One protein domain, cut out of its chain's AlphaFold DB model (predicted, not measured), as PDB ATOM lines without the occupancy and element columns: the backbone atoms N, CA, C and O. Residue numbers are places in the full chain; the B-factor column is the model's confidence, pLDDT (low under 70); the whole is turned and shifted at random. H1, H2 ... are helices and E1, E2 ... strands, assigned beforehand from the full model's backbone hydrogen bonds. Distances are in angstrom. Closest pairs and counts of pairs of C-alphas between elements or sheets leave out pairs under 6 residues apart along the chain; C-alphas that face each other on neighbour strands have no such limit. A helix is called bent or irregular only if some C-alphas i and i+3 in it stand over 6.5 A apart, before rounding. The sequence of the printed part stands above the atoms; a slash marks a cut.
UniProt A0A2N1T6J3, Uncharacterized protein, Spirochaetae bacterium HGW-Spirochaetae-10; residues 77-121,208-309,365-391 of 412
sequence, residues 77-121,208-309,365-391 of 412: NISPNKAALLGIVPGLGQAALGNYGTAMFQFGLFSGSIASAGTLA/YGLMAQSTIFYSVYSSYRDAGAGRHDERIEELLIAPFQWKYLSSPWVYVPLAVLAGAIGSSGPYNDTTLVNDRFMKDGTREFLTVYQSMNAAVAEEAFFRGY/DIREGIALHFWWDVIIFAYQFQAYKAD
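AT A GLANCE: This is residues 77 to 121, 208 to 309 and 365 to 391 of the 412 residues of an uncharacterized protein of Spirochaetae bacterium HGW-Spirochaetae-10 (UniProt A0A2N1T6J3). Five long helices stand side by side in one flat row, in the order H3, H4, H8, H9, H7, with H8 in the middle. The short helices H1 and H2 pack at one end of H4, H5 crosses one face of the row at the first residues of H9, and a small parallel sheet, E1 with E2, extends beyond the last residues of H9. The printed part has 174 residues, with nine named helices and two named strands in the order H1 to H7, E1, H8, H9, E2; its class is mostly helix. It is compact, with a radius of gyration of the C-alphas of 18.2 A, and flat, spanning 57 by 44 by 21 A.

IN THESE COORDINATES: Find C-alpha 80 at (113.112, 166.802, 130.552), where H1 begins, and read on to residue 86. H2 is residues 92 to 96; H3, residues 100 to 121, measures 31.0 A. After the cut, H4 starts from C-alpha 208 at (114.969, 139.752, 122.535) and runs 25.9 A to residue 226. Next come H5, residues 236 to 244, and H6, residues 246 to 249. H5 is irregular, with C-alphas 240 and 243 7.2 A apart. H7, residues 252 to 267, measures 21.7 A, and E1 is residues 274 to 278. H8, residues 286 to 309, measures 32.4 A; H9, residues 367 to 387, measures 31.1 A. E2, residues 388 to 391, ends at (126.036, 118.485, 123.903).

HOW THE PARTS SIT: Begin at H4, a hub with H9, each touching four helices. H4 touches H3 at Ala 212 and Phe 110, C-alphas 4.6 A apart, a shallow tilt of 16 degrees, opposite ways. With residues 219 to 226 alone it touches H1, closest C-alphas Val 220 and Ala 84, 4.4 A, and H2, Ser 223 and Gly 93, 5.2 A. H4 touches H8 at Ser 214 and Ala 301, 4.9 A, at 29 degrees, shallow, the same way. H8 touches H9 at Ser 295 and Phe 374, 5.0 A, opposite ways at 34 degrees, only just shallow. H9 touches H7 at Leu 372 and Val 254, 5.2 A, at 10 degrees, shallow, the same way. H9 also touches H5 at Ala 371 and Pro 243, 3.8 A, a steep tilt of 60 degrees, and H6 at Glu 368 and Tyr 248, 5.3 A. In the parallel pair E1 and E2, N 389 and O 275 are within hydrogen-bond range at 2.9 A. Every O i to N i+4 pair is within range in H1, H2, H3, H4 and H8; H5 has 3 of 5, H7 11 of 12, H9 15 of 17, and H6 is too short for one.

THE WHOLE: The C-alphas of Asn 77 and Asp 391, the two farthest apart, are 57.6 A apart. Residues 122 to 207 and 310 to 364 are not printed; the C-alphas across these cuts are 10.6 A and 11.6 A apart. Of the links printed whole, none is long. Residues 269 to 273 have pLDDT under 70.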
ATOM      1  N   ASN A  77     105.704 171.901 126.077       81.75
ATOM      2  CA  ASN A  77     106.069 172.423 127.411       81.75
ATOM      3  C   ASN A  77     106.355 171.297 128.439       81.75
ATOM      4  O   ASN A  77     105.976 171.387 129.610       81.75
ATOM      5  N   ILE A  78     106.966 170.188 128.019       92.56
ATOM      6  CA  ILE A  78     107.248 169.048 128.896       92.56
ATOM      7  C   ILE A  78     108.675 169.184 129.414       92.56
ATOM      8  O   ILE A  78     109.617 169.295 128.640       92.56
ATOM      9  N   SER A  79     108.848 169.171 130.739       94.44
ATOM     10  CA  SER A  79     110.192 169.214 131.316       94.44
ATOM     11  C   SER A  79     110.966 167.924 131.002       94.44
ATOM     12  O   SER A  79     110.358 166.851 130.963       94.44
ATOM     13  N   PRO A  80     112.305 167.977 130.881       95.88
ATOM     14  CA  PRO A  80     113.112 166.802 130.552       95.88
ATOM     15  C   PRO A  80     112.867 165.581 131.442       95.88
ATOM     16  O   PRO A  80     112.684 164.479 130.936       95.88
ATOM     17  N   ASN A  81     112.759 165.760 132.762       95.56
ATOM     18  CA  ASN A  81     112.482 164.647 133.680       95.56
ATOM     19  C   ASN A  81     111.080 164.046 133.481       95.56
ATOM     20  O   ASN A  81     110.897 162.844 133.653       95.56
ATOM     21  N   LYS A  82     110.082 164.858 133.101       96.38
ATOM     22  CA  LYS A  82     108.748 164.347 132.755       96.38
ATOM     23  C   LYS A  82     108.790 163.564 131.444       96.38
ATOM     24  O   LYS A  82     108.188 162.500 131.374       96.38
ATOM     25  N   ALA A  83     109.519 164.054 130.441       96.69
ATOM     26  CA  ALA A  83     109.715 163.334 129.186       96.69
ATOM     27  C   ALA A  83     110.443 161.997 129.415       96.69
ATOM     28  O   ALA A  83     110.011 160.974 128.893       96.69
ATOM     29  N   ALA A  84     111.477 161.982 130.263       96.81
ATOM     30  CA  ALA A  84     112.195 160.776 130.676       96.81
ATOM     31  C   ALA A  84     111.272 159.756 131.361       96.81
ATOM     32  O   ALA A  84     111.271 158.582 131.002       96.81
ATOM     33  N   LEU A  85     110.438 160.214 132.305       96.44
ATOM     34  CA  LEU A  85     109.456 159.372 132.994       96.44
ATOM     35  C   LEU A  85     108.441 158.768 132.013       96.44
ATOM     36  O   LEU A  85     108.137 157.582 132.090       96.44
ATOM     37  N   LEU A  86     107.939 159.558 131.060       96.88
ATOM     38  CA  LEU A  86     107.075 159.039 129.997       96.88
ATOM     39  C   LEU A  86     107.816 158.032 129.106       96.88
ATOM     40  O   LEU A  86     107.218 157.053 128.675       96.88
ATOM     41  N   GLY A  87     109.117 158.229 128.886       95.88
ATOM     42  CA  GLY A  87     109.988 157.327 128.134       95.88
ATOM     43  C   GLY A  87     110.146 155.923 128.734       95.88
ATOM     44  O   GLY A  87     110.607 155.039 128.016       95.88
ATOM     45  N   ILE A  88     109.719 155.685 129.985       95.81
ATOM     46  CA  ILE A  88     109.644 154.333 130.577       95.81
ATOM     47  C   ILE A  88     108.744 153.424 129.737       95.81
ATOM     48  O   ILE A  88     109.025 152.238 129.600       95.81
ATOM     49  N   VAL A  89     107.665 153.979 129.176       96.44
ATOM     50  CA  VAL A  89     106.865 153.301 128.159       96.44
ATOM     51  C   VAL A  89     107.490 153.645 126.807       96.44
ATOM     52  O   VAL A  89     107.401 154.808 126.396       96.44
ATOM     53  N   PRO A  90     108.134 152.687 126.111       97.12
ATOM     54  CA  PRO A  90     108.869 152.978 124.888       97.12
ATOM     55  C   PRO A  90     108.050 153.764 123.869       97.12
ATOM     56  O   PRO A  90     106.944 153.369 123.502       97.12
ATOM     57  N   GLY A  91     108.597 154.903 123.445       95.56
ATOM     58  CA  GLY A  91     107.982 155.811 122.483       95.56
ATOM     59  C   GLY A  91     107.014 156.850 123.059       95.56
ATOM     60  O   GLY A  91     106.798 157.876 122.416       95.56
ATOM     61  N   LEU A  92     106.474 156.681 124.272       97.62
ATOM     62  CA  LEU A  92     105.489 157.623 124.823       97.62
ATOM     63  C   LEU A  92     106.095 159.006 125.109       97.62
ATOM     64  O   LEU A  92     105.477 160.024 124.794       97.62
ATOM     65  N   GLY A  93     107.316 159.058 125.651       96.38
ATOM     66  CA  GLY A  93     108.039 160.320 125.858       96.38
ATOM     67  C   GLY A  93     108.283 161.072 124.547       96.38
ATOM     68  O   GLY A  93     108.016 162.267 124.459       96.38
ATOM     69  N   GLN A  94     108.677 160.355 123.493       96.94
ATOM     70  CA  GLN A  94     108.873 160.913 122.151       96.94
ATOM     71  C   GLN A  94     107.562 161.386 121.512       96.94
ATOM     72  O   GLN A  94     107.520 162.467 120.927       96.94
ATOM     73  N   ALA A  95     106.469 160.633 121.666       97.12
ATOM     74  CA  ALA A  95     105.151 161.038 121.180       97.12
ATOM     75  C   ALA A  95     104.676 162.331 121.856       97.12
ATOM     76  O   ALA A  95     104.120 163.206 121.196       97.12
ATOM     77  N   ALA A  96     104.941 162.479 123.157       95.75
ATOM     78  CA  ALA A  96     104.589 163.672 123.920       95.75
ATOM     79  C   ALA A  96     105.381 164.924 123.484       95.75
ATOM     80  O   ALA A  96     104.886 166.042 123.620       95.75
ATOM     81  N   LEU A  97     106.575 164.736 122.913       94.56
ATOM     82  CA  LEU A  97     107.391 165.784 122.284       94.56
ATOM     83  C   LEU A  97     107.026 166.033 120.804       94.56
ATOM     84  O   LEU A  97     107.615 166.890 120.149       94.56
ATOM     85  N   GLY A  98     106.058 165.292 120.253       94.69
ATOM     86  CA  GLY A  98     105.648 165.381 118.848       94.69
ATOM     87  C   GLY A  98     106.544 164.612 117.865       94.69
ATOM     88  O   GLY A  98     106.363 164.727 116.653       94.69
ATOM     89  N   ASN A  99     107.481 163.796 118.355       94.94
ATOM     90  CA  ASN A  99     108.390 162.976 117.549       94.94
ATOM     91  C   ASN A  99     107.767 161.605 117.234       94.94
ATOM     92  O   ASN A  99     108.271 160.557 117.646       94.94
ATOM     93  N   TYR A 100     106.653 161.595 116.498       95.62
ATOM     94  CA  TYR A 100     105.871 160.372 116.257       95.62
ATOM     95  C   TYR A 100     106.640 159.265 115.520       95.62
ATOM     96  O   TYR A 100     106.416 158.091 115.800       95.62
ATOM     97  N   GLY A 101     107.572 159.609 114.627       95.44
ATOM     98  CA  GLY A 101     108.416 158.619 113.943       95.44
ATOM     99  C   GLY A 101     109.285 157.827 114.924       95.44
ATOM    100  O   GLY A 101     109.217 156.599 114.967       95.44
ATOM    101  N   THR A 102     110.032 158.535 115.777       95.25
ATOM    102  CA  THR A 102     110.841 157.933 116.848       95.25
ATOM    103  C   THR A 102     109.969 157.163 117.836       95.25
ATOM    104  O   THR A 102     110.331 156.062 118.247       95.25
ATOM    105  N   ALA A 103     108.794 157.705 118.178       96.94
ATOM    106  CA  ALA A 103     107.848 157.057 119.075       96.94
ATOM    107  C   ALA A 103     107.375 155.695 118.548       96.94
ATOM    108  O   ALA A 103     107.461 154.696 119.260       96.94
ATOM    109  N   MET A 104     106.916 155.644 117.293       97.69
ATOM    110  CA  MET A 104     106.474 154.398 116.663       97.69
ATOM    111  C   MET A 104     107.615 153.393 116.534       97.69
ATOM    112  O   MET A 104     107.399 152.208 116.772       97.69
ATOM    113  N   PHE A 105     108.823 153.850 116.192       96.94
ATOM    114  CA  PHE A 105     109.989 152.976 116.103       96.94
ATOM    115  C   PHE A 105     110.317 152.328 117.455       96.94
ATOM    116  O   PHE A 105     110.438 151.109 117.533       96.94
ATOM    117  N   GLN A 106     110.399 153.116 118.532       97.12
ATOM    118  CA  GLN A 106     110.691 152.605 119.877       97.12
ATOM    119  C   GLN A 106     109.595 151.663 120.384       97.12
ATOM    120  O   GLN A 106     109.899 150.591 120.905       97.12
ATOM    121  N   PHE A 107     108.323 152.028 120.205       97.94
ATOM    122  CA  PHE A 107     107.209 151.164 120.587       97.94
ATOM    123  C   PHE A 107     107.217 149.853 119.790       97.94
ATOM    124  O   PHE A 107     107.126 148.776 120.373       97.94
ATOM    125  N   GLY A 108     107.391 149.930 118.468       97.44
ATOM    126  CA  GLY A 108     107.451 148.766 117.587       97.44
ATOM    127  C   GLY A 108     108.615 147.833 117.917       97.44
ATOM    128  O   GLY A 108     108.413 146.623 118.003       97.44
ATOM    129  N   LEU A 109     109.807 148.383 118.173       96.00
ATOM    130  CA  LEU A 109     110.980 147.607 118.579       96.00
ATOM    131  C   LEU A 109     110.744 146.901 119.918       96.00
ATOM    132  O   LEU A 109     111.005 145.703 120.032       96.00
ATOM    133  N   PHE A 110     110.187 147.603 120.907       95.81
ATOM    134  CA  PHE A 110     109.845 147.023 122.205       95.81
ATOM    135  C   PHE A 110     108.801 145.905 122.084       95.81
ATOM    136  O   PHE A 110     109.043 144.779 122.520       95.81
ATOM    137  N   SER A 111     107.652 146.187 121.462       95.12
ATOM    138  CA  SER A 111     106.557 145.223 121.324       95.12
ATOM    139  C   SER A 111     106.957 144.017 120.479       95.12
ATOM    140  O   SER A 111     106.665 142.885 120.862       95.12
ATOM    141  N   GLY A 112     107.666 144.238 119.369       92.88
ATOM    142  CA  GLY A 112     108.190 143.169 118.523       92.88
ATOM    143  C   GLY A 112     109.189 142.282 119.264       92.88
ATOM    144  O   GLY A 112     109.125 141.059 119.141       92.88
ATOM    145  N   SER A 113     110.055 142.871 120.092       91.56
ATOM    146  CA  SER A 113     111.021 142.123 120.903       91.56
ATOM    147  C   SER A 113     110.336 141.290 121.988       91.56
ATOM    148  O   SER A 113     110.609 140.098 122.097       91.56
ATOM    149  N   ILE A 114     109.379 141.853 122.733       89.94
ATOM    150  CA  ILE A 114     108.609 141.098 123.738       89.94
ATOM    151  C   ILE A 114     107.813 139.959 123.089       89.94
ATOM    152  O   ILE A 114     107.834 138.835 123.590       89.94
ATOM    153  N   ALA A 115     107.147 140.216 121.959       89.62
ATOM    154  CA  ALA A 115     106.401 139.190 121.233       89.62
ATOM    155  C   ALA A 115     107.319 138.068 120.718       89.62
ATOM    156  O   ALA A 115     106.975 136.888 120.825       89.62
ATOM    157  N   SER A 116     108.504 138.422 120.210       89.31
ATOM    158  CA  SER A 116     109.502 137.455 119.737       89.31
ATOM    159  C   SER A 116     110.056 136.617 120.889       89.31
ATOM    160  O   SER A 116     110.097 135.392 120.782       89.31
ATOM    161  N   ALA A 117     110.394 137.250 122.016       85.31
ATOM    162  CA  ALA A 117     110.830 136.561 123.228       85.31
ATOM    163  C   ALA A 117     109.767 135.567 123.717       85.31
ATOM    164  O   ALA A 117     110.081 134.398 123.920       85.31
ATOM    165  N   GLY A 118     108.503 135.994 123.814       82.44
ATOM    166  CA  GLY A 118     107.396 135.131 124.232       82.44
ATOM    167  C   GLY A 118     107.133 133.974 123.264       82.44
ATOM    168  O   GLY A 118     106.919 132.844 123.691       82.44
ATOM    169  N   THR A 119     107.223 134.218 121.953       87.00
ATOM    170  CA  THR A 119     107.056 133.171 120.926       87.00
ATOM    171  C   THR A 119     108.154 132.110 120.998       87.00
ATOM    172  O   THR A 119     107.903 130.937 120.716       87.00
ATOM    173  N   LEU A 120     109.383 132.506 121.339       83.38
ATOM    174  CA  LEU A 120     110.498 131.578 121.528       83.38
ATOM    175  C   LEU A 120     110.396 130.840 122.866       83.38
ATOM    176  O   LEU A 120     110.673 129.643 122.900       83.38
ATOM    177  N   ALA A 121     109.961 131.528 123.925       82.12
ATOM    178  CA  ALA A 121     109.741 130.946 125.247       82.12
ATOM    179  C   ALA A 121     108.590 129.928 125.263       82.12
ATOM    180  O   ALA A 121     108.629 128.959 126.009       82.12
ATOM    181  N   TYR A 208     116.142 138.905 122.765       86.38
ATOM    182  CA  TYR A 208     114.969 139.752 122.535       86.38
ATOM    183  C   TYR A 208     114.451 140.393 123.830       86.38
ATOM    184  O   TYR A 208     114.048 141.556 123.821       86.38
ATOM    185  N   GLY A 209     114.509 139.689 124.963       86.31
ATOM    186  CA  GLY A 209     114.217 140.278 126.274       86.31
ATOM    187  C   GLY A 209     115.135 141.466 126.599       86.31
ATOM    188  O   GLY A 209     114.653 142.536 126.973       86.31
ATOM    189  N   LEU A 210     116.441 141.308 126.367       84.69
ATOM    190  CA  LEU A 210     117.443 142.365 126.538       84.69
ATOM    191  C   LEU A 210     117.216 143.539 125.581       84.69
ATOM    192  O   LEU A 210     117.365 144.686 125.991       84.69
ATOM    193  N   MET A 211     116.794 143.295 124.336       88.81
ATOM    194  CA  MET A 211     116.420 144.368 123.402       88.81
ATOM    195  C   MET A 211     115.231 145.179 123.903       88.81
ATOM    196  O   MET A 211     115.242 146.409 123.834       88.81
ATOM    197  N   ALA A 212     114.208 144.514 124.442       89.12
ATOM    198  CA  ALA A 212     113.054 145.201 125.007       89.12
ATOM    199  C   ALA A 212     113.469 146.109 126.179       89.12
ATOM    200  O   ALA A 212     113.090 147.280 126.219       89.12
ATOM    201  N   GLN A 213     114.312 145.604 127.085       89.56
ATOM    202  CA  GLN A 213     114.889 146.393 128.178       89.56
ATOM    203  C   GLN A 213     115.744 147.561 127.664       89.56
ATOM    204  O   GLN A 213     115.566 148.699 128.097       89.56
ATOM    205  N   SER A 214     116.626 147.295 126.702       93.00
ATOM    206  CA  SER A 214     117.510 148.294 126.092       93.00
ATOM    207  C   SER A 214     116.712 149.416 125.427       93.00
ATOM    208  O   SER A 214     117.044 150.596 125.544       93.00
ATOM    209  N   THR A 215     115.584 149.064 124.807       95.56
ATOM    210  CA  THR A 215     114.658 150.028 124.210       95.56
ATOM    211  C   THR A 215     114.032 150.938 125.269       95.56
ATOM    212  O   THR A 215     113.911 152.137 125.029       95.56
ATOM    213  N   ILE A 216     113.675 150.415 126.450       95.56
ATOM    214  CA  ILE A 216     113.180 151.236 127.569       95.56
ATOM    215  C   ILE A 216     114.260 152.224 128.017       95.56
ATOM    216  O   ILE A 216     114.005 153.424 128.092       95.56
ATOM    217  N   PHE A 217     115.472 151.738 128.280       96.31
ATOM    218  CA  PHE A 217     116.587 152.563 128.748       96.31
ATOM    219  C   PHE A 217     116.926 153.687 127.767       96.31
ATOM    220  O   PHE A 217     116.990 154.858 128.157       96.31
ATOM    221  N   TYR A 218     117.045 153.356 126.481       97.56
ATOM    222  CA  TYR A 218     117.286 154.358 125.452       97.56
ATOM    223  C   TYR A 218     116.088 155.303 125.266       97.56
ATOM    224  O   TYR A 218     116.294 156.496 125.078       97.56
ATOM    225  N   SER A 219     114.842 154.824 125.367       97.94
ATOM    226  CA  SER A 219     113.632 155.661 125.274       97.94
ATOM    227  C   SER A 219     113.561 156.712 126.388       97.94
ATOM    228  O   SER A 219     113.224 157.872 126.123       97.94
ATOM    229  N   VAL A 220     113.930 156.349 127.622       97.94
ATOM    230  CA  VAL A 220     114.063 157.295 128.746       97.94
ATOM    231  C   VAL A 220     115.087 158.377 128.405       97.94
ATOM    232  O   VAL A 220     114.776 159.568 128.476       97.94
ATOM    233  N   TYR A 221     116.290 157.973 127.992       97.88
ATOM    234  CA  TYR A 221     117.365 158.906 127.671       97.88
ATOM    235  C   TYR A 221     117.046 159.792 126.463       97.88
ATOM    236  O   TYR A 221     117.193 161.006 126.541       97.88
ATOM    237  N   SER A 222     116.562 159.228 125.355       97.50
ATOM    238  CA  SER A 222     116.280 160.004 124.150       97.50
ATOM    239  C   SER A 222     115.162 161.015 124.400       97.50
ATOM    240  O   SER A 222     115.238 162.140 123.923       97.50
ATOM    241  N   SER A 223     114.139 160.656 125.188       97.19
ATOM    242  CA  SER A 223     113.066 161.584 125.580       97.19
ATOM    243  C   SER A 223     113.582 162.698 126.491       97.19
ATOM    244  O   SER A 223     113.207 163.855 126.321       97.19
ATOM    245  N   TYR A 224     114.473 162.374 127.429       96.94
ATOM    246  CA  TYR A 224     115.167 163.364 128.253       96.94
ATOM    247  C   TYR A 224     116.009 164.330 127.407       96.94
ATOM    248  O   TYR A 224     115.928 165.548 127.587       96.94
ATOM    249  N   ARG A 225     116.780 163.775 126.465       95.81
ATOM    250  CA  ARG A 225     117.655 164.506 125.550       95.81
ATOM    251  C   ARG A 225     116.859 165.464 124.668       95.81
ATOM    252  O   ARG A 225     117.126 166.660 124.613       95.81
ATOM    253  N   ASP A 226     115.835 164.945 124.003       94.94
ATOM    254  CA  ASP A 226     115.071 165.694 123.003       94.94
ATOM    255  C   ASP A 226     114.142 166.744 123.632       94.94
ATOM    256  O   ASP A 226     113.784 167.718 122.976       94.94
ATOM    257  N   ALA A 227     113.823 166.614 124.924       94.25
ATOM    258  CA  ALA A 227     113.155 167.648 125.714       94.25
ATOM    259  C   ALA A 227     114.076 168.825 126.113       94.25
ATOM    260  O   ALA A 227     113.644 169.724 126.836       94.25
ATOM    261  N   GLY A 228     115.340 168.830 125.671       90.75
ATOM    262  CA  GLY A 228     116.283 169.932 125.883       90.75
ATOM    263  C   GLY A 228     117.248 169.746 127.056       90.75
ATOM    264  O   GLY A 228     117.842 170.722 127.511       90.75
ATOM    265  N   ALA A 229     117.393 168.527 127.583       89.62
ATOM    266  CA  ALA A 229     118.488 168.196 128.497       89.62
ATOM    267  C   ALA A 229     119.544 167.321 127.809       89.62
ATOM    268  O   ALA A 229     119.393 166.943 126.656       89.62
ATOM    269  N   GLY A 230     120.635 167.000 128.507       85.06
ATOM    270  CA  GLY A 230     121.706 166.171 127.953       85.06
ATOM    271  C   GLY A 230     122.370 166.796 126.721       85.06
ATOM    272  O   GLY A 230     122.351 168.012 126.531       85.06
ATOM    273  N   ARG A 231     122.990 165.954 125.894       90.12
ATOM    274  CA  ARG A 231     123.740 166.378 124.713       90.12
ATOM    275  C   ARG A 231     122.997 166.016 123.430       90.12
ATOM    276  O   ARG A 231     122.698 164.855 123.187       90.12
ATOM    277  N   HIS A 232     122.733 166.994 122.568       87.31
ATOM    278  CA  HIS A 232     121.995 166.762 121.317       87.31
ATOM    279  C   HIS A 232     122.818 166.075 120.212       87.31
ATOM    280  O   HIS A 232     122.239 165.557 119.260       87.31
ATOM    281  N   ASP A 233     124.150 166.043 120.329       90.44
ATOM    282  CA  ASP A 233     125.041 165.332 119.401       90.44
ATOM    283  C   ASP A 233     125.148 163.822 119.689       90.44
ATOM    284  O   ASP A 233     125.821 163.098 118.958       90.44
ATOM    285  N   GLU A 234     124.457 163.323 120.715       92.31
ATOM    286  CA  GLU A 234     124.422 161.912 121.117       92.31
ATOM    287  C   GLU A 234     123.232 161.174 120.490       92.31
ATOM    288  O   GLU A 234     122.360 160.646 121.183       92.31
ATOM    289  N   ARG A 235     123.155 161.172 119.154       92.00
ATOM    290  CA  ARG A 235     122.130 160.417 118.407       92.00
ATOM    291  C   ARG A 235     122.447 158.922 118.396       92.00
ATOM    292  O   ARG A 235     123.607 158.547 118.536       92.00
ATOM    293  N   ILE A 236     121.440 158.072 118.181       94.06
ATOM    294  CA  ILE A 236     121.610 156.609 118.257       94.06
ATOM    295  C   ILE A 236     122.720 156.102 117.332       94.06
ATOM    296  O   ILE A 236     123.492 155.238 117.724       94.06
ATOM    297  N   GLU A 237     122.854 156.681 116.141       94.81
ATOM    298  CA  GLU A 237     123.867 156.303 115.158       94.81
ATOM    299  C   GLU A 237     125.277 156.603 115.674       94.81
ATOM    300  O   GLU A 237     126.184 155.788 115.517       94.81
ATOM    301  N   GLU A 238     125.445 157.747 116.345       96.31
ATOM    302  CA  GLU A 238     126.712 158.169 116.948       96.31
ATOM    303  C   GLU A 238     127.086 157.286 118.142       96.31
ATOM    304  O   GLU A 238     128.263 156.988 118.343       96.31
ATOM    305  N   LEU A 239     126.090 156.862 118.927       97.38
ATOM    306  CA  LEU A 239     126.290 155.958 120.058       97.38
ATOM    307  C   LEU A 239     126.673 154.549 119.584       97.38
ATOM    308  O   LEU A 239     127.622 153.972 120.105       97.38
ATOM    309  N   LEU A 240     125.989 154.022 118.561       97.06
ATOM    310  CA  LEU A 240     126.232 152.679 118.016       97.06
ATOM    311  C   LEU A 240     127.611 152.536 117.366       97.06
ATOM    312  O   LEU A 240     128.212 151.466 117.419       97.06
ATOM    313  N   ILE A 241     128.125 153.597 116.739       97.81
ATOM    314  CA  ILE A 241     129.450 153.556 116.112       97.81
ATOM    315  C   ILE A 241     130.582 153.891 117.092       97.81
ATOM    316  O   ILE A 241     131.742 153.612 116.786       97.81
ATOM    317  N   ALA A 242     130.280 154.472 118.260       98.12
ATOM    318  CA  ALA A 242     131.283 154.917 119.226       98.12
ATOM    319  C   ALA A 242     132.342 153.848 119.567       98.12
ATOM    320  O   ALA A 242     133.527 154.185 119.518       98.12
ATOM    321  N   PRO A 243     131.998 152.563 119.793       98.31
ATOM    322  CA  PRO A 243     133.001 151.541 120.100       98.31
ATOM    323  C   PRO A 243     134.052 151.310 119.013       98.31
ATOM    324  O   PRO A 243     135.126 150.784 119.298       98.31
ATOM    325  N   PHE A 244     133.769 151.707 117.776       97.94
ATOM    326  CA  PHE A 244     134.652 151.502 116.628       97.94
ATOM    327  C   PHE A 244     135.398 152.774 116.218       97.94
ATOM    328  O   PHE A 244     136.206 152.752 115.290       97.94
ATOM    329  N   GLN A 245     135.151 153.900 116.891       98.00
ATOM    330  CA  GLN A 245     135.850 155.139 116.586       98.00
ATOM    331  C   GLN A 245     137.230 155.146 117.244       98.00
ATOM    332  O   GLN A 245     137.357 155.096 118.469       98.00
ATOM    333  N   TRP A 246     138.269 155.312 116.420       97.81
ATOM    334  CA  TRP A 246     139.658 155.356 116.882       97.81
ATOM    335  C   TRP A 246     139.879 156.363 118.011       97.81
ATOM    336  O   TRP A 246     140.566 156.051 118.973       97.81
ATOM    337  N   LYS A 247     139.231 157.533 117.944       97.38
ATOM    338  CA  LYS A 247     139.363 158.590 118.958       97.38
ATOM    339  C   LYS A 247     139.031 158.122 120.385       97.38
ATOM    340  O   LYS A 247     139.616 158.639 121.328       97.38
ATOM    341  N   TYR A 248     138.105 157.168 120.541       97.69
ATOM    342  CA  TYR A 248     137.758 156.592 121.843       97.69
ATOM    343  C   TYR A 248     138.657 155.399 122.170       97.69
ATOM    344  O   TYR A 248     139.168 155.306 123.280       97.69
ATOM    345  N   LEU A 249     138.930 154.534 121.190       96.88
ATOM    346  CA  LEU A 249     139.809 153.372 121.365       96.88
ATOM    347  C   LEU A 249     141.246 153.744 121.748       96.88
ATOM    348  O   LEU A 249     141.870 153.057 122.552       96.88
ATOM    349  N   SER A 250     141.771 154.841 121.204       97.50
ATOM    350  CA  SER A 250     143.107 155.345 121.516       97.50
ATOM    351  C   SER A 250     143.175 156.093 122.847       97.50
ATOM    352  O   SER A 250     144.242 156.585 123.210       97.50
ATOM    353  N   SER A 251     142.057 156.244 123.562       97.94
ATOM    354  CA  SER A 251     142.058 156.918 124.854       97.94
ATOM    355  C   SER A 251     142.638 156.011 125.942       97.94
ATOM    356  O   SER A 251     142.178 154.874 126.088       97.94
ATOM    357  N   PRO A 252     143.575 156.501 126.777       97.81
ATOM    358  CA  PRO A 252     144.096 155.730 127.908       97.81
ATOM    359  C   PRO A 252     143.007 155.330 128.904       97.81
ATOM    360  O   PRO A 252     143.150 154.320 129.583       97.81
ATOM    361  N   TRP A 253     141.897 156.067 128.957       97.25
ATOM    362  CA  TRP A 253     140.758 155.749 129.821       97.25
ATOM    363  C   TRP A 253     139.920 154.575 129.304       97.25
ATOM    364  O   TRP A 253     139.098 154.049 130.048       97.25
ATOM    365  N   VAL A 254     140.154 154.142 128.063       97.94
ATOM    366  CA  VAL A 254     139.527 152.968 127.452       97.94
ATOM    367  C   VAL A 254     140.527 151.816 127.379       97.94
ATOM    368  O   VAL A 254     140.292 150.766 127.973       97.94
ATOM    369  N   TYR A 255     141.674 151.990 126.711       97.31
ATOM    370  CA  TYR A 255     142.562 150.852 126.456       97.31
ATOM    371  C   TYR A 255     143.302 150.350 127.704       97.31
ATOM    372  O   TYR A 255     143.617 149.163 127.760       97.31
ATOM    373  N   VAL A 256     143.580 151.194 128.713       97.44
ATOM    374  CA  VAL A 256     144.262 150.730 129.938       97.44
ATOM    375  C   VAL A 256     143.360 149.787 130.744       97.44
ATOM    376  O   VAL A 256     143.808 148.674 131.020       97.44
ATOM    377  N   PRO A 257     142.096 150.136 131.076       95.94
ATOM    378  CA  PRO A 257     141.181 149.187 131.711       95.94
ATOM    379  C   PRO A 257     140.988 147.891 130.918       95.94
ATOM    380  O   PRO A 257     141.000 146.815 131.512       95.94
ATOM    381  N   LEU A 258     140.869 147.972 129.587       96.81
ATOM    382  CA  LEU A 258     140.738 146.786 128.733       96.81
ATOM    383  C   LEU A 258     141.993 145.903 128.772       96.81
ATOM    384  O   LEU A 258     141.880 144.682 128.850       96.81
ATOM    385  N   ALA A 259     143.189 146.497 128.763       96.62
ATOM    386  CA  ALA A 259     144.444 145.757 128.880       96.62
ATOM    387  C   ALA A 259     144.588 145.090 130.256       96.62
ATOM    388  O   ALA A 259     145.016 143.940 130.339       96.62
ATOM    389  N   VAL A 260     144.189 145.782 131.329       94.88
ATOM    390  CA  VAL A 260     144.158 145.219 132.687       94.88
ATOM    391  C   VAL A 260     143.185 144.045 132.761       94.88
ATOM    392  O   VAL A 260     143.552 142.998 133.289       94.88
ATOM    393  N   LEU A 261     141.982 144.176 132.191       92.12
ATOM    394  CA  LEU A 261     141.007 143.086 132.111       92.12
ATOM    395  C   LEU A 261     141.562 141.887 131.343       92.12
ATOM    396  O   LEU A 261     141.511 140.765 131.841       92.12
ATOM    397  N   ALA A 262     142.109 142.119 130.150       90.62
ATOM    398  CA  ALA A 262     142.676 141.063 129.320       90.62
ATOM    399  C   ALA A 262     143.841 140.351 130.026       90.62
ATOM    400  O   ALA A 262     143.926 139.126 129.977       90.62
ATOM    401  N   GLY A 263     144.703 141.095 130.729       91.69
ATOM    402  CA  GLY A 263     145.777 140.535 131.547       91.69
ATOM    403  C   GLY A 263     145.254 139.719 132.732       91.69
ATOM    404  O   GLY A 263     145.716 138.602 132.954       91.69
ATOM    405  N   ALA A 264     144.253 140.235 133.454       88.25
ATOM    406  CA  ALA A 264     143.618 139.532 134.566       88.25
ATOM    407  C   ALA A 264     142.974 138.218 134.101       88.25
ATOM    408  O   ALA A 264     143.246 137.170 134.683       88.25
ATOM    409  N   ILE A 265     142.211 138.255 133.007       87.38
ATOM    410  CA  ILE A 265     141.601 137.071 132.395       87.38
ATOM    411  C   ILE A 265     142.665 136.090 131.891       87.38
ATOM    412  O   ILE A 265     142.577 134.897 132.162       87.38
ATOM    413  N   GLY A 266     143.701 136.571 131.201       84.81
ATOM    414  CA  GLY A 266     144.792 135.724 130.710       84.81
ATOM    415  C   GLY A 266     145.601 135.057 131.828       84.81
ATOM    416  O   GLY A 266     146.201 134.010 131.605       84.81
ATOM    417  N   SER A 267     145.603 135.649 133.026       84.50
ATOM    418  CA  SER A 267     146.208 135.069 134.231       84.50
ATOM    419  C   SER A 267     145.256 134.181 135.037       84.50
ATOM    420  O   SER A 267     145.713 133.368 135.841       84.50
ATOM    421  N   SER A 268     143.942 134.324 134.840       76.44
ATOM    422  CA  SER A 268     142.957 133.453 135.467       76.44
ATOM    423  C   SER A 268     142.966 132.091 134.773       76.44
ATOM    424  O   SER A 268     143.000 132.009 133.547       76.44
ATOM    425  N   GLY A 269     142.997 131.009 135.557       69.75
ATOM    426  CA  GLY A 269     142.884 129.647 135.028       69.75
ATOM    427  C   GLY A 269     141.554 129.423 134.291       69.75
ATOM    428  O   GLY A 269     140.692 130.298 134.314       69.75
ATOM    429  N   PRO A 270     141.366 128.257 133.652       68.69
ATOM    430  CA  PRO A 270     140.171 127.982 132.860       68.69
ATOM    431  C   PRO A 270     138.887 128.192 133.672       68.69
ATOM    432  O   PRO A 270     138.838 127.922 134.872       68.69
ATOM    433  N   TYR A 271     137.839 128.661 132.995       67.31
ATOM    434  CA  TYR A 271     136.523 128.838 133.600       67.31
ATOM    435  C   TYR A 271     136.002 127.491 134.126       67.31
ATOM    436  O   TYR A 271     135.855 126.543 133.352       67.31
ATOM    437  N   ASN A 272     135.757 127.398 135.437       62.84
ATOM    438  CA  ASN A 272     135.430 126.127 136.090       62.84
ATOM    439  C   ASN A 272     133.961 125.707 135.910       62.84
ATOM    440  O   ASN A 272     133.677 124.510 135.938       62.84
ATOM    441  N   ASP A 273     133.034 126.644 135.676       69.00
ATOM    442  CA  ASP A 273     131.630 126.274 135.467       69.00
ATOM    443  C   ASP A 273     131.419 125.822 134.025       69.00
ATOM    444  O   ASP A 273     131.626 126.579 133.075       69.00
ATOM    445  N   THR A 274     130.957 124.592 133.840       75.69
ATOM    446  CA  THR A 274     130.629 124.085 132.507       75.69
ATOM    447  C   THR A 274     129.213 124.505 132.116       75.69
ATOM    448  O   THR A 274     128.264 124.325 132.876       75.69
ATOM    449  N   THR A 275     129.054 125.034 130.902       78.06
ATOM    450  CA  THR A 275     127.744 125.289 130.290       78.06
ATOM    451  C   THR A 275     127.564 124.392 129.072       78.06
ATOM    452  O   THR A 275     128.305 124.487 128.093       78.06
ATOM    453  N   LEU A 276     126.573 123.511 129.121       78.44
ATOM    454  CA  LEU A 276     126.186 122.664 128.006       78.44
ATOM    455  C   LEU A 276     125.312 123.449 127.028       78.44
ATOM    456  O   LEU A 276     124.296 124.037 127.404       78.44
ATOM    457  N   VAL A 277     125.706 123.426 125.760       79.12
ATOM    458  CA  VAL A 277     124.999 124.081 124.655       79.12
ATOM    459  C   VAL A 277     124.736 123.079 123.539       79.12
ATOM    460  O   VAL A 277     125.503 122.136 123.348       79.12
ATOM    461  N   ASN A 278     123.676 123.270 122.756       76.00
ATOM    462  CA  ASN A 278     123.443 122.433 121.580       76.00
ATOM    463  C   ASN A 278     124.570 122.605 120.541       76.00
ATOM    464  O   ASN A 278     125.088 123.702 120.347       76.00
ATOM    465  N   ASP A 279     124.901 121.533 119.812       74.56
ATOM    466  CA  ASP A 279     125.973 121.522 118.798       74.56
ATOM    467  C   ASP A 279     125.903 122.688 117.800       74.56
ATOM    468  O   ASP A 279     126.935 123.217 117.389       74.56
ATOM    469  N   ARG A 280     124.687 123.084 117.411       74.94
ATOM    470  CA  ARG A 280     124.447 124.187 116.478       74.94
ATOM    471  C   ARG A 280     124.962 125.519 117.015       74.94
ATOM    472  O   ARG A 280     125.645 126.226 116.284       74.94
ATOM    473  N   PHE A 281     124.714 125.808 118.289       80.25
ATOM    474  CA  PHE A 281     125.144 127.042 118.946       80.25
ATOM    475  C   PHE A 281     126.669 127.235 118.903       80.25
ATOM    476  O   PHE A 281     127.155 128.360 118.869       80.25
ATOM    477  N   MET A 282     127.427 126.135 118.849       80.06
ATOM    478  CA  MET A 282     128.889 126.156 118.741       80.06
ATOM    479  C   MET A 282     129.409 126.314 117.306       80.06
ATOM    480  O   MET A 282     130.606 126.529 117.132       80.06
ATOM    481  N   LYS A 283     128.565 126.134 116.281       81.81
ATOM    482  CA  LYS A 283     128.996 125.988 114.878       81.81
ATOM    483  C   LYS A 283     128.422 127.037 113.930       81.81
ATOM    484  O   LYS A 283     129.016 127.261 112.881       81.81
ATOM    485  N   ASP A 284     127.280 127.643 114.246       80.38
ATOM    486  CA  ASP A 284     126.541 128.506 113.312       80.38
ATOM    487  C   ASP A 284     126.806 130.011 113.477       80.38
ATOM    488  O   ASP A 284     126.164 130.823 112.814       80.38
ATOM    489  N   GLY A 285     127.753 130.393 114.339       84.62
ATOM    490  CA  GLY A 285     128.076 131.794 114.612       84.62
ATOM    491  C   GLY A 285     127.109 132.488 115.578       84.62
ATOM    492  O   GLY A 285     127.291 133.670 115.870       84.62
ATOM    493  N   THR A 286     126.081 131.788 116.085       84.62
ATOM    494  CA  THR A 286     125.102 132.350 117.031       84.62
ATOM    495  C   THR A 286     125.788 132.963 118.243       84.62
ATOM    496  O   THR A 286     125.424 134.047 118.685       84.62
ATOM    497  N   ARG A 287     126.781 132.263 118.784       85.94
ATOM    498  CA  ARG A 287     127.503 132.658 119.983       85.94
ATOM    499  C   ARG A 287     128.247 133.984 119.786       85.94
ATOM    500  O   ARG A 287     128.107 134.896 120.594       85.94
ATOM    501  N   GLU A 288     128.990 134.111 118.691       89.06
ATOM    502  CA  GLU A 288     129.737 135.319 118.338       89.06
ATOM    503  C   GLU A 288     128.790 136.491 118.053       89.06
ATOM    504  O   GLU A 288     129.018 137.606 118.525       89.06
ATOM    505  N   PHE A 289     127.695 136.227 117.330       89.38
ATOM    506  CA  PHE A 289     126.649 137.215 117.087       89.38
ATOM    507  C   PHE A 289     126.039 137.718 118.399       89.38
ATOM    508  O   PHE A 289     125.945 138.928 118.599       89.38
ATOM    509  N   LEU A 290     125.658 136.807 119.299       87.12
ATOM    510  CA  LEU A 290     125.072 137.154 120.589       87.12
ATOM    511  C   LEU A 290     126.027 137.970 121.449       87.12
ATOM    512  O   LEU A 290     125.568 138.917 122.072       87.12
ATOM    513  N   THR A 291     127.327 137.675 121.443       89.44
ATOM    514  CA  THR A 291     128.313 138.498 122.154       89.44
ATOM    515  C   THR A 291     128.306 139.930 121.653       89.44
ATOM    516  O   THR A 291     128.047 140.837 122.433       89.44
ATOM    517  N   VAL A 292     128.505 140.153 120.352       92.62
ATOM    518  CA  VAL A 292     128.533 141.520 119.804       92.62
ATOM    519  C   VAL A 292     127.199 142.230 120.032       92.62
ATOM    520  O   VAL A 292     127.163 143.398 120.417       92.62
ATOM    521  N   TYR A 293     126.093 141.521 119.818       91.19
ATOM    522  CA  TYR A 293     124.751 142.055 119.986       91.19
ATOM    523  C   TYR A 293     124.448 142.433 121.441       91.19
ATOM    524  O   TYR A 293     123.948 143.530 121.689       91.19
ATOM    525  N   GLN A 294     124.725 141.552 122.403       90.12
ATOM    526  CA  GLN A 294     124.460 141.805 123.820       90.12
ATOM    527  C   GLN A 294     125.353 142.932 124.333       90.12
ATOM    528  O   GLN A 294     124.826 143.867 124.928       90.12
ATOM    529  N   SER A 295     126.650 142.911 124.004       93.69
ATOM    530  CA  SER A 295     127.588 143.976 124.369       93.69
ATOM    531  C   SER A 295     127.167 145.334 123.812       93.69
ATOM    532  O   SER A 295     127.238 146.337 124.511       93.69
ATOM    533  N   MET A 296     126.700 145.400 122.559       95.94
ATOM    534  CA  MET A 296     126.254 146.667 121.967       95.94
ATOM    535  C   MET A 296     124.976 147.184 122.628       95.94
ATOM    536  O   MET A 296     124.881 148.369 122.948       95.94
ATOM    537  N   ASN A 297     123.993 146.304 122.836       90.25
ATOM    538  CA  ASN A 297     122.730 146.678 123.467       90.25
ATOM    539  C   ASN A 297     122.940 147.156 124.905       90.25
ATOM    540  O   ASN A 297     122.446 148.229 125.250       90.25
ATOM    541  N   ALA A 298     123.706 146.408 125.704       90.81
ATOM    542  CA  ALA A 298     124.045 146.779 127.073       90.81
ATOM    543  C   ALA A 298     124.804 148.111 127.101       90.81
ATOM    544  O   ALA A 298     124.309 149.080 127.673       90.81
ATOM    545  N   ALA A 299     125.924 148.215 126.380       96.88
ATOM    546  CA  ALA A 299     126.755 149.414 126.397       96.88
ATOM    547  C   ALA A 299     125.977 150.679 126.016       96.88
ATOM    548  O   ALA A 299     126.015 151.669 126.742       96.88
ATOM    549  N   VAL A 300     125.237 150.660 124.903       97.75
ATOM    550  CA  VAL A 300     124.507 151.848 124.443       97.75
ATOM    551  C   VAL A 300     123.345 152.180 125.370       97.75
ATOM    552  O   VAL A 300     123.189 153.337 125.761       97.75
ATOM    553  N   ALA A 301     122.510 151.199 125.711       96.56
ATOM    554  CA  ALA A 301     121.290 151.469 126.454       96.56
ATOM    555  C   ALA A 301     121.569 151.788 127.926       96.56
ATOM    556  O   ALA A 301     120.992 152.732 128.470       96.56
ATOM    557  N   GLU A 302     122.471 151.052 128.569       96.62
ATOM    558  CA  GLU A 302     122.827 151.292 129.963       96.62
ATOM    559  C   GLU A 302     123.564 152.616 130.130       96.62
ATOM    560  O   GLU A 302     123.187 153.398 131.002       96.62
ATOM    561  N   GLU A 303     124.537 152.953 129.278       98.31
ATOM    562  CA  GLU A 303     125.207 154.255 129.378       98.31
ATOM    563  C   GLU A 303     124.257 155.414 129.051       98.31
ATOM    564  O   GLU A 303     124.281 156.442 129.734       98.31
ATOM    565  N   ALA A 304     123.347 155.245 128.088       98.19
ATOM    566  CA  ALA A 304     122.292 156.220 127.823       98.19
ATOM    567  C   ALA A 304     121.428 156.470 129.074       98.19
ATOM    568  O   ALA A 304     121.233 157.616 129.488       98.19
ATOM    569  N   PHE A 305     120.946 155.411 129.724       97.81
ATOM    570  CA  PHE A 305     120.108 155.542 130.914       97.81
ATOM    571  C   PHE A 305     120.890 156.047 132.131       97.81
ATOM    572  O   PHE A 305     120.523 157.055 132.740       97.81
ATOM    573  N   PHE A 306     121.972 155.367 132.502       97.88
ATOM    574  CA  PHE A 306     122.704 155.662 133.724       97.88
ATOM    575  C   PHE A 306     123.535 156.935 133.606       97.88
ATOM    576  O   PHE A 306     123.603 157.680 134.576       97.88
ATOM    577  N   ARG A 307     124.175 157.226 132.469       97.56
ATOM    578  CA  ARG A 307     125.099 158.373 132.366       97.56
ATOM    579  C   ARG A 307     124.386 159.525 131.693       97.56
ATOM    580  O   ARG A 307     124.330 160.621 132.253       97.56
ATOM    581  N   GLY A 308     123.735 159.249 130.567       96.50
ATOM    582  CA  GLY A 308     122.988 160.246 129.809       96.50
ATOM    583  C   GLY A 308     121.815 160.860 130.583       96.50
ATOM    584  O   GLY A 308     121.611 162.072 130.522       96.50
ATOM    585  N   TYR A 309     121.067 160.058 131.353       97.56
ATOM    586  CA  TYR A 309     119.918 160.537 132.134       97.56
ATOM    587  C   TYR A 309     120.177 160.597 133.646       97.56
ATOM    588  O   TYR A 309     120.107 161.683 134.235       97.56
ATOM    589  N   ASP A 365     129.809 163.766 127.685       95.81
ATOM    590  CA  ASP A 365     129.838 162.820 126.554       95.81
ATOM    591  C   ASP A 365     129.926 161.361 127.029       95.81
ATOM    592  O   ASP A 365     130.891 160.971 127.697       95.81
ATOM    593  N   ILE A 366     128.926 160.554 126.670       97.50
ATOM    594  CA  ILE A 366     128.828 159.140 127.061       97.50
ATOM    595  C   ILE A 366     129.514 158.182 126.080       97.50
ATOM    596  O   ILE A 366     129.716 157.014 126.404       97.50
ATOM    597  N   ARG A 367     129.898 158.637 124.883       98.25
ATOM    598  CA  ARG A 367     130.391 157.761 123.802       98.25
ATOM    599  C   ARG A 367     131.703 157.055 124.139       98.25
ATOM    600  O   ARG A 367     131.891 155.903 123.760       98.25
ATOM    601  N   GLU A 368     132.596 157.710 124.880       98.00
ATOM    602  CA  GLU A 368     133.828 157.063 125.349       98.00
ATOM    603  C   GLU A 368     133.533 155.963 126.383       98.00
ATOM    604  O   GLU A 368     134.153 154.901 126.348       98.00
ATOM    605  N   GLY A 369     132.542 156.188 127.258       97.88
ATOM    606  CA  GLY A 369     132.048 155.179 128.199       97.88
ATOM    607  C   GLY A 369     131.428 153.984 127.477       97.88
ATOM    608  O   GLY A 369     131.775 152.847 127.782       97.88
ATOM    609  N   ILE A 370     130.610 154.234 126.447       98.56
ATOM    610  CA  ILE A 370     130.038 153.192 125.576       98.56
ATOM    611  C   ILE A 370     131.136 152.363 124.908       98.56
ATOM    612  O   ILE A 370     131.033 151.141 124.864       98.56
ATOM    613  N   ALA A 371     132.197 153.003 124.406       98.56
ATOM    614  CA  ALA A 371     133.302 152.286 123.779       98.56
ATOM    615  C   ALA A 371     133.986 151.323 124.757       98.56
ATOM    616  O   ALA A 371     134.212 150.163 124.416       98.56
ATOM    617  N   LEU A 372     134.271 151.781 125.979       98.50
ATOM    618  CA  LEU A 372     134.819 150.917 127.021       98.50
ATOM    619  C   LEU A 372     133.845 149.797 127.401       98.50
ATOM    620  O   LEU A 372     134.251 148.642 127.387       98.50
ATOM    621  N   HIS A 373     132.588 150.120 127.711       97.94
ATOM    622  CA  HIS A 373     131.571 149.154 128.136       97.94
ATOM    623  C   HIS A 373     131.382 148.052 127.081       97.94
ATOM    624  O   HIS A 373     131.453 146.869 127.399       97.94
ATOM    625  N   PHE A 374     131.271 148.420 125.803       98.31
ATOM    626  CA  PHE A 374     131.140 147.455 124.713       98.31
ATOM    627  C   PHE A 374     132.315 146.472 124.667       98.31
ATOM    628  O   PHE A 374     132.114 145.260 124.671       98.31
ATOM    629  N   TRP A 375     133.552 146.976 124.620       98.06
ATOM    630  CA  TRP A 375     134.725 146.106 124.500       98.06
ATOM    631  C   TRP A 375     134.999 145.311 125.773       98.06
ATOM    632  O   TRP A 375     135.496 144.190 125.693       98.06
ATOM    633  N   TRP A 376     134.641 145.865 126.928       94.88
ATOM    634  CA  TRP A 376     134.673 145.175 128.209       94.88
ATOM    635  C   TRP A 376     133.809 143.911 128.162       94.88
ATOM    636  O   TRP A 376     134.307 142.807 128.403       94.88
ATOM    637  N   ASP A 377     132.550 144.059 127.752       93.75
ATOM    638  CA  ASP A 377     131.611 142.947 127.630       93.75
ATOM    639  C   ASP A 377     132.041 141.947 126.561       93.75
ATOM    640  O   ASP A 377     131.969 140.742 126.789       93.75
ATOM    641  N   VAL A 378     132.544 142.417 125.414       95.00
ATOM    642  CA  VAL A 378     133.050 141.527 124.358       95.00
ATOM    643  C   VAL A 378     134.164 140.631 124.896       95.00
ATOM    644  O   VAL A 378     134.145 139.427 124.643       95.00
ATOM    645  N   ILE A 379     135.114 141.181 125.657       92.12
ATOM    646  CA  ILE A 379     136.216 140.409 126.247       92.12
ATOM    647  C   ILE A 379     135.683 139.405 127.277       92.12
ATOM    648  O   ILE A 379     136.083 138.239 127.247       92.12
ATOM    649  N   ILE A 380     134.772 139.824 128.163       88.31
ATOM    650  CA  ILE A 380     134.186 138.938 129.180       88.31
ATOM    651  C   ILE A 380     133.393 137.803 128.531       88.31
ATOM    652  O   ILE A 380     133.614 136.638 128.864       88.31
ATOM    653  N   PHE A 381     132.497 138.103 127.595       86.62
ATOM    654  CA  PHE A 381     131.682 137.084 126.937       86.62
ATOM    655  C   PHE A 381     132.528 136.155 126.063       86.62
ATOM    656  O   PHE A 381     132.327 134.943 126.097       86.62
ATOM    657  N   ALA A 382     133.534 136.680 125.356       87.62
ATOM    658  CA  ALA A 382     134.470 135.845 124.609       87.62
ATOM    659  C   ALA A 382     135.259 134.903 125.532       87.62
ATOM    660  O   ALA A 382     135.479 133.741 125.187       87.62
ATOM    661  N   TYR A 383     135.650 135.366 126.722       85.19
ATOM    662  CA  TYR A 383     136.293 134.516 127.720       85.19
ATOM    663  C   TYR A 383     135.357 133.414 128.238       85.19
ATOM    664  O   TYR A 383     135.758 132.250 128.327       85.19
ATOM    665  N   GLN A 384     134.084 133.739 128.486       84.12
ATOM    666  CA  GLN A 384     133.070 132.768 128.914       84.12
ATOM    667  C   GLN A 384     132.848 131.636 127.903       84.12
ATOM    668  O   GLN A 384     132.399 130.561 128.287       84.12
ATOM    669  N   PHE A 385     133.228 131.790 126.630       83.44
ATOM    670  CA  PHE A 385     133.137 130.695 125.659       83.44
ATOM    671  C   PHE A 385     133.967 129.465 126.040       83.44
ATOM    672  O   PHE A 385     133.665 128.369 125.564       83.44
ATOM    673  N   GLN A 386     134.979 129.607 126.901       80.56
ATOM    674  CA  GLN A 386     135.746 128.472 127.422       80.56
ATOM    675  C   GLN A 386     134.882 127.513 128.259       80.56
ATOM    676  O   GLN A 386     135.128 126.300 128.255       80.56
ATOM    677  N   ALA A 387     133.839 128.048 128.904       79.31
ATOM    678  CA  ALA A 387     132.847 127.299 129.670       79.31
ATOM    679  C   ALA A 387     131.935 126.443 128.781       79.31
ATOM    680  O   ALA A 387     131.330 125.480 129.253       79.31
ATOM    681  N   TYR A 388     131.793 126.793 127.497       82.81
ATOM    682  CA  TYR A 388     130.782 126.190 126.634       82.81
ATOM    683  C   TYR A 388     131.262 124.850 126.086       82.81
ATOM    684  O   TYR A 388     132.287 124.753 125.405       82.81
ATOM    685  N   LYS A 389     130.490 123.796 126.356       81.88
ATOM    686  CA  LYS A 389     130.725 122.445 125.842       81.88
ATOM    687  C   LYS A 389     129.523 122.002 125.021       81.88
ATOM    688  O   LYS A 389     128.376 122.140 125.437       81.88
ATOM    689  N   ALA A 390     129.801 121.469 123.837       76.81
ATOM    690  CA  ALA A 390     128.767 120.997 122.932       76.81
ATOM    691  C   ALA A 390     128.131 119.701 123.466       76.81
ATOM    692  O   ALA A 390     128.836 118.717 123.718       76.81
ATOM    693  N   ASP A 391     126.809 119.686 123.609       70.31
ATOM    694  CA  ASP A 391     126.036 118.485 123.903       70.31
ATOM    695  C   ASP A 391     125.883 117.633 122.633       70.31
ATOM    696  O   ASP A 391     124.913 117.727 121.873       70.31
TER     697      ASP A 391